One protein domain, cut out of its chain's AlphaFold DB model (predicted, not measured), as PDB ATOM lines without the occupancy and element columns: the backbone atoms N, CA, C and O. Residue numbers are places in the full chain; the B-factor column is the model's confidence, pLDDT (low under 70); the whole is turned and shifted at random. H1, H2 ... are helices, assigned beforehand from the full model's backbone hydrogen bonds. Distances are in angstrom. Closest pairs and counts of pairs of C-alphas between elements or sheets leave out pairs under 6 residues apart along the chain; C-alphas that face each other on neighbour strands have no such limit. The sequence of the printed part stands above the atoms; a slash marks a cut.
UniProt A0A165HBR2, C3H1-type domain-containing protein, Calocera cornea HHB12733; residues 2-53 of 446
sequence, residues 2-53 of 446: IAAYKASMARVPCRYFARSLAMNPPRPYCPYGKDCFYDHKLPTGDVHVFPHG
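Overview. This is residues 2 to 53 of the 446 residues of the protein "C3H1-type domain-containing protein" of Calocera cornea HHB12733 (UniProt A0A165HBR2). This domain has little regular structure: two short helices stand towards opposite ends of an elongated outline, and a long looping stretch, residues 24 to 53, folds back from the end of H2. The printed part has 52 residues with two named helices, H1 then H2, and no named strand. Its class is all helix, though the named elements hold only 17 of the 52 residues. The whole is compact, with a radius of gyration of the C-alphas of 10.7 A and spans of 32 by 21 by 16 A.

Along the chain. Find C-alpha 2 at (249.693, 178.494, 204.045); from there H1, residues 2 to 9, runs 10.8 A. Next find C-alpha 15 at (240.306, 179.213, 223.433), where H2, residues 15 to 23, begins; it runs 12.3 A to C-alpha 23 at (231.083, 184.029, 229.968).

Arrangement. H1 and H2 are apart, with a tight link of five residues between them. In both helices every O i to N i+4 pair is within hydrogen-bond range.

Size, cuts and confidence. The two C-alphas farthest apart, those of Ile 2 and Met 23, are separated by 32.4 A. The printed part has no cut, and no printed residue is under 70 in pLDDT.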
ATOM      1  N   ILE A   2     250.576 177.865 203.033       85.31
ATOM      2  CA  ILE A   2     249.693 178.494 204.045       85.31
ATOM      3  C   ILE A   2     248.319 177.799 204.179       85.31
ATOM      4  O   ILE A   2     247.836 177.617 205.292       85.31
ATOM      5  N   ALA A   3     247.707 177.359 203.074       87.19
ATOM      6  CA  ALA A   3     246.382 176.723 203.101       87.19
ATOM      7  C   ALA A   3     246.352 175.386 203.870       87.19
ATOM      8  O   ALA A   3     245.448 175.158 204.666       87.19
ATOM      9  N   ALA A   4     247.368 174.531 203.694       89.44
ATOM     10  CA  ALA A   4     247.466 173.251 204.404       89.44
ATOM     11  C   ALA A   4     247.673 173.449 205.915       89.44
ATOM     12  O   ALA A   4     247.075 172.747 206.727       89.44
ATOM     13  N   TYR A   5     248.469 174.454 206.292       88.81
ATOM     14  CA  TYR A   5     248.663 174.819 207.691       88.81
ATOM     15  C   TYR A   5     247.364 175.328 208.331       88.81
ATOM     16  O   TYR A   5     246.980 174.847 209.397       88.81
ATOM     17  N   LYS A   6     246.624 176.211 207.641       85.38
ATOM     18  CA  LYS A   6     245.292 176.664 208.081       85.38
ATOM     19  C   LYS A   6     244.319 175.495 208.262       85.38
ATOM     20  O   LYS A   6     243.665 175.409 209.293       85.38
ATOM     21  N   ALA A   7     244.289 174.554 207.318       89.19
ATOM     22  CA  ALA A   7     243.442 173.365 207.415       89.19
ATOM     23  C   ALA A   7     243.805 172.459 208.610       89.19
ATOM     24  O   ALA A   7     242.928 171.819 209.185       89.19
ATOM     25  N   SER A   8     245.085 172.404 209.000       91.81
ATOM     26  CA  SER A   8     245.516 171.627 210.171       91.81
ATOM     27  C   SER A   8     245.117 172.278 211.502       91.81
ATOM     28  O   SER A   8     244.690 171.576 212.417       91.81
ATOM     29  N   MET A   9     245.190 173.610 211.588       92.94
ATOM     30  CA  MET A   9     244.843 174.388 212.786       92.94
ATOM     31  C   MET A   9     243.333 174.467 213.031       92.94
ATOM     32  O   MET A   9     242.903 174.451 214.183       92.94
ATOM     33  N   ALA A  10     242.531 174.442 211.961       91.38
ATOM     34  CA  ALA A  10     241.070 174.492 212.021       91.38
ATOM     35  C   ALA A  10     240.419 173.289 212.738       91.38
ATOM     36  O   ALA A  10     239.206 173.224 212.852       91.38
ATOM     37  N   ARG A  11     241.196 172.308 213.214       93.75
ATOM     38  CA  ARG A  11     240.689 171.200 214.043       93.75
ATOM     39  C   ARG A  11     240.625 171.548 215.528       93.75
ATOM     40  O   ARG A  11     239.911 170.883 216.272       93.75
ATOM     41  N   VAL A  12     241.401 172.538 215.966       96.31
ATOM     42  CA  VAL A  12     241.536 172.905 217.379       96.31
ATOM     43  C   VAL A  12     240.546 174.031 217.695       96.31
ATOM     44  O   VAL A  12     240.538 175.032 216.973       96.31
ATOM     45  N   PRO A  13     239.715 173.905 218.749       97.19
ATOM     46  CA  PRO A  13     238.769 174.950 219.121       97.19
ATOM     47  C   PRO A  13     239.498 176.196 219.627       97.19
ATOM     48  O   PRO A  13     240.479 176.122 220.371       97.19
ATOM     49  N   CYS A  14     239.004 177.369 219.247       97.69
ATOM     50  CA  CYS A  14     239.556 178.641 219.686       97.69
ATOM     51  C   CYS A  14     239.301 178.864 221.186       97.69
ATOM     52  O   CYS A  14     238.157 178.994 221.623       97.69
ATOM     53  N   ARG A  15     240.377 178.986 221.975       97.88
ATOM     54  CA  ARG A  15     240.306 179.213 223.433       97.88
ATOM     55  C   ARG A  15     239.554 180.495 223.806       97.88
ATOM     56  O   ARG A  15     238.792 180.490 224.767       97.88
ATOM     57  N   TYR A  16     239.762 181.583 223.058       97.00
ATOM     58  CA  TYR A  16     239.087 182.863 223.310       97.00
ATOM     59  C   TYR A  16     237.589 182.766 223.044       97.00
ATOM     60  O   TYR A  16     236.795 183.184 223.880       97.00
ATOM     61  N   PHE A  17     237.221 182.138 221.926       97.69
ATOM     62  CA  PHE A  17     235.829 181.913 221.569       97.69
ATOM     63  C   PHE A  17     235.127 181.039 222.607       97.69
ATOM     64  O   PHE A  17     234.110 181.455 223.150       97.69
ATOM     65  N   ALA A  18     235.716 179.893 222.967       97.69
ATOM     66  CA  ALA A  18     235.162 178.989 223.973       97.69
ATOM     67  C   ALA A  18     234.958 179.683 225.331       97.69
ATOM     68  O   ALA A  18     233.896 179.560 225.935       97.69
ATOM     69  N   ARG A  19     235.937 180.480 225.782       97.62
ATOM     70  CA  ARG A  19     235.816 181.269 227.017       97.62
ATOM     71  C   ARG A  19     234.725 182.334 226.911       97.62
ATOM     72  O   ARG A  19     233.925 182.472 227.825       97.62
ATOM     73  N   SER A  20     234.689 183.081 225.808       96.94
ATOM     74  CA  SER A  20     233.684 184.128 225.602       96.94
ATOM     75  C   SER A  20     232.269 183.567 225.535       96.94
ATOM     76  O   SER A  20     231.350 184.195 226.035       96.94
ATOM     77  N   LEU A  21     232.110 182.367 224.979       97.12
ATOM     78  CA  LEU A  21     230.837 181.674 224.901       97.12
ATOM     79  C   LEU A  21     230.366 181.222 226.291       97.12
ATOM     80  O   LEU A  21     229.178 181.297 226.574       97.12
ATOM     81  N   ALA A  22     231.294 180.795 227.153       96.88
ATOM     82  CA  ALA A  22     230.991 180.444 228.540       96.88
ATOM     83  C   ALA A  22     230.621 181.674 229.386       96.88
ATOM     84  O   ALA A  22     229.696 181.605 230.184       96.88
ATOM     85  N   MET A  23     231.322 182.798 229.201       96.94
ATOM     86  CA  MET A  23     231.083 184.029 229.968       96.94
ATOM     87  C   MET A  23     229.879 184.831 229.457       96.94
ATOM     88  O   MET A  23     229.143 185.404 230.245       96.94
ATOM     89  N   ASN A  24     229.704 184.920 228.138       95.81
ATOM     90  CA  ASN A  24     228.706 185.760 227.477       95.81
ATOM     91  C   ASN A  24     228.182 185.079 226.194       95.81
ATOM     92  O   ASN A  24     228.551 185.475 225.081       95.81
ATOM     93  N   PRO A  25     227.268 184.097 226.323       93.06
ATOM     94  CA  PRO A  25     226.709 183.350 225.194       93.06
ATOM     95  C   PRO A  25     226.156 184.200 224.031       93.06
ATOM     96  O   PRO A  25     226.415 183.840 222.881       93.06
ATOM     97  N   PRO A  26     225.433 185.322 224.255       95.69
ATOM     98  CA  PRO A  26     224.844 186.081 223.148       95.69
ATOM     99  C   PRO A  26     225.869 186.909 222.362       95.69
ATOM    100  O   PRO A  26     225.551 187.430 221.293       95.69
ATOM    101  N   ARG A  27     227.091 187.078 222.882       95.19
ATOM    102  CA  ARG A  27     228.125 187.935 222.287       95.19
ATOM    103  C   ARG A  27     229.482 187.231 222.314       95.19
ATOM    104  O   ARG A  27     230.375 187.660 223.051       95.19
ATOM    105  N   PRO A  28     229.664 186.169 221.505       96.50
ATOM    106  CA  PRO A  28     230.955 185.514 221.402       96.50
ATOM    107  C   PRO A  28     232.016 186.500 220.907       96.50
ATOM    108  O   PRO A  28     231.753 187.403 220.111       96.50
ATOM    109  N   TYR A  29     233.243 186.319 221.378       96.38
ATOM    110  CA  TYR A  29     234.353 187.220 221.128       96.38
ATOM    111  C   TYR A  29     235.633 186.445 220.817       96.38
ATOM    112  O   TYR A  29     236.046 185.539 221.539       96.38
ATOM    113  N   CYS A  30     236.306 186.852 219.745       97.25
ATOM    114  CA  CYS A  30     237.651 186.408 219.414       97.25
ATOM    115  C   CYS A  30     238.460 187.619 218.928       97.25
ATOM    116  O   CYS A  30     238.044 188.259 217.960       97.25
ATOM    117  N   PRO A  31     239.627 187.929 219.526       96.38
ATOM    118  CA  PRO A  31     240.434 189.083 219.116       96.38
ATOM    119  C   PRO A  31     240.967 188.962 217.681       96.38
ATOM    120  O   PRO A  31     241.324 189.964 217.072       96.38
ATOM    121  N   TYR A  32     241.001 187.744 217.132       96.69
ATOM    122  CA  TYR A  32     241.446 187.470 215.766       96.69
ATOM    123  C   TYR A  32     240.297 187.448 214.743       96.69
ATOM    124  O   TYR A  32     240.554 187.417 213.540       96.69
ATOM    125  N   GLY A  33     239.035 187.460 215.189       96.50
ATOM    126  CA  GLY A  33     237.861 187.464 214.312       96.50
ATOM    127  C   GLY A  33     237.899 186.380 213.227       96.50
ATOM    128  O   GLY A  33     238.236 185.228 213.497       96.50
ATOM    129  N   LYS A  34     237.586 186.751 211.980       96.69
ATOM    130  CA  LYS A  34     237.582 185.848 210.811       96.69
ATOM    131  C   LYS A  34     238.968 185.315 210.425       96.69
ATOM    132  O   LYS A  34     239.059 184.331 209.699       96.69
ATOM    133  N   ASP A  35     240.032 185.969 210.890       95.88
ATOM    134  CA  ASP A  35     241.416 185.601 210.575       95.88
ATOM    135  C   ASP A  35     242.005 184.619 211.598       95.88
ATOM    136  O   ASP A  35     243.169 184.229 211.492       95.88
ATOM    137  N   CYS A  36     241.210 184.205 212.589       96.00
ATOM    138  CA  CYS A  36     241.600 183.177 213.538       96.00
ATOM    139  C   CYS A  36     241.922 181.860 212.814       96.00
ATOM    140  O   CYS A  36     241.188 181.411 211.937       96.00
ATOM    141  N   PHE A  37     243.022 181.217 213.205       95.94
ATOM    142  CA  PHE A  37     243.428 179.915 212.665       95.94
ATOM    143  C   PHE A  37     242.662 178.738 213.282       95.94
ATOM    144  O   PHE A  37     242.709 177.633 212.748       95.94
ATOM    145  N   TYR A  38     242.004 178.980 214.414       96.75
ATOM    146  CA  TYR A  38     241.299 177.987 215.214       96.75
ATOM    147  C   TYR A  38     239.805 177.988 214.909       96.75
ATOM    148  O   TYR A  38     239.260 178.989 214.444       96.75
ATOM    149  N   ASP A  39     239.140 176.878 215.214       96.81
ATOM    150  CA  ASP A  39     237.721 176.717 214.918       96.81
ATOM    151  C   ASP A  39     236.831 177.454 215.925       96.81
ATOM    152  O   ASP A  39     237.085 177.454 217.136       96.81
ATOM    153  N   HIS A  40     235.755 178.048 215.426       97.44
ATOM    154  CA  HIS A  40     234.753 178.767 216.209       97.44
ATOM    155  C   HIS A  40     233.444 177.984 216.217       97.44
ATOM    156  O   HIS A  40     232.428 178.452 215.713       97.44
ATOM    157  N   LYS A  41     233.457 176.763 216.755       97.12
ATOM    158  CA  LYS A  41     232.245 175.939 216.819       97.12
ATOM    159  C   LYS A  41     231.326 176.398 217.943       97.12
ATOM    160  O   LYS A  41     231.729 176.423 219.106       97.12
ATOM    161  N   LEU A  42     230.087 176.717 217.589       96.81
ATOM    162  CA  LEU A  42     228.971 176.838 218.516       96.81
ATOM    163  C   LEU A  42     228.671 175.482 219.179       96.81
ATOM    164  O   LEU A  42     229.054 174.434 218.651       96.81
ATOM    165  N   PRO A  43     227.934 175.467 220.304       95.31
ATOM    166  CA  PRO A  43     227.511 174.222 220.944       95.31
ATOM    167  C   PRO A  43     226.538 173.421 220.065       95.31
ATOM    168  O   PRO A  43     226.412 172.214 220.239       95.31
ATOM    169  N   THR A  44     225.903 174.070 219.079       95.69
ATOM    170  CA  THR A  44     225.101 173.417 218.029       95.69
ATOM    171  C   THR A  44     225.953 172.637 217.023       95.69
ATOM    172  O   THR A  44     225.427 171.814 216.283       95.69
ATOM    173  N   GLY A  45     227.270 172.871 217.002       94.81
ATOM    174  CA  GLY A  45     228.203 172.330 216.017       94.81
ATOM    175  C   GLY A  45     228.450 173.253 214.821       94.81
ATOM    176  O   GLY A  45     229.388 173.001 214.062       94.81
ATOM    177  N   ASP A  46     227.674 174.330 214.676       96.50
ATOM    178  CA  ASP A  46     227.833 175.291 213.583       96.50
ATOM    179  C   ASP A  46     229.090 176.146 213.761       96.50
ATOM    180  O   ASP A  46     229.485 176.478 214.877       96.50
ATOM    181  N   VAL A  47     229.728 176.532 212.655       96.19
ATOM    182  CA  VAL A  47     230.917 177.392 212.688       96.19
ATOM    183  C   VAL A  47     230.489 178.858 212.697       96.19
ATOM    184  O   VAL A  47     229.880 179.348 211.747       96.19
ATOM    185  N   HIS A  48     230.841 179.580 213.758       97.00
ATOM    186  CA  HIS A  48     230.626 181.015 213.872       97.00
ATOM    187  C   HIS A  48     231.666 181.781 213.049       97.00
ATOM    188  O   HIS A  48     232.858 181.803 213.370       97.00
ATOM    189  N   VAL A  49     231.213 182.457 211.997       96.62
ATOM    190  CA  VAL A  49     232.071 183.317 211.177       96.62
ATOM    191  C   VAL A  49     231.882 184.766 211.607       96.62
ATOM    192  O   VAL A  49     230.813 185.344 211.435       96.62
ATOM    193  N   PHE A  50     232.938 185.366 212.157       97.25
ATOM    194  CA  PHE A  50     232.929 186.780 212.519       97.25
ATOM    195  C   PHE A  50     232.889 187.677 211.267       97.25
ATOM    196  O   PHE A  50     233.557 187.372 210.275       97.25
ATOM    197  N   PRO A  51     232.188 188.824 211.311       97.69
ATOM    198  CA  PRO A  51     232.105 189.747 210.176       97.69
ATOM    199  C   PRO A  51     233.446 190.430 209.867       97.69
ATOM    200  O   PRO A  51     233.750 190.745 208.713       97.69
ATOM    201  N   HIS A  52     234.278 190.642 210.889       98.00
ATOM    202  CA  HIS A  52     235.543 191.360 210.765       98.00
ATOM    203  C   HIS A  52     236.755 190.494 211.123       98.00
ATOM    204  O   HIS A  52     236.639 189.425 211.720       98.00
ATOM    205  N   GLY A  53     237.928 190.953 210.694       97.62
ATOM    206  CA  GLY A  53     239.211 190.295 210.924       97.62
ATOM    207  C   GLY A  53     239.947 190.770 212.164       97.62
ATOM    208  O   GLY A  53     239.432 191.588 212.932       97.62
TER     209      GLY A  53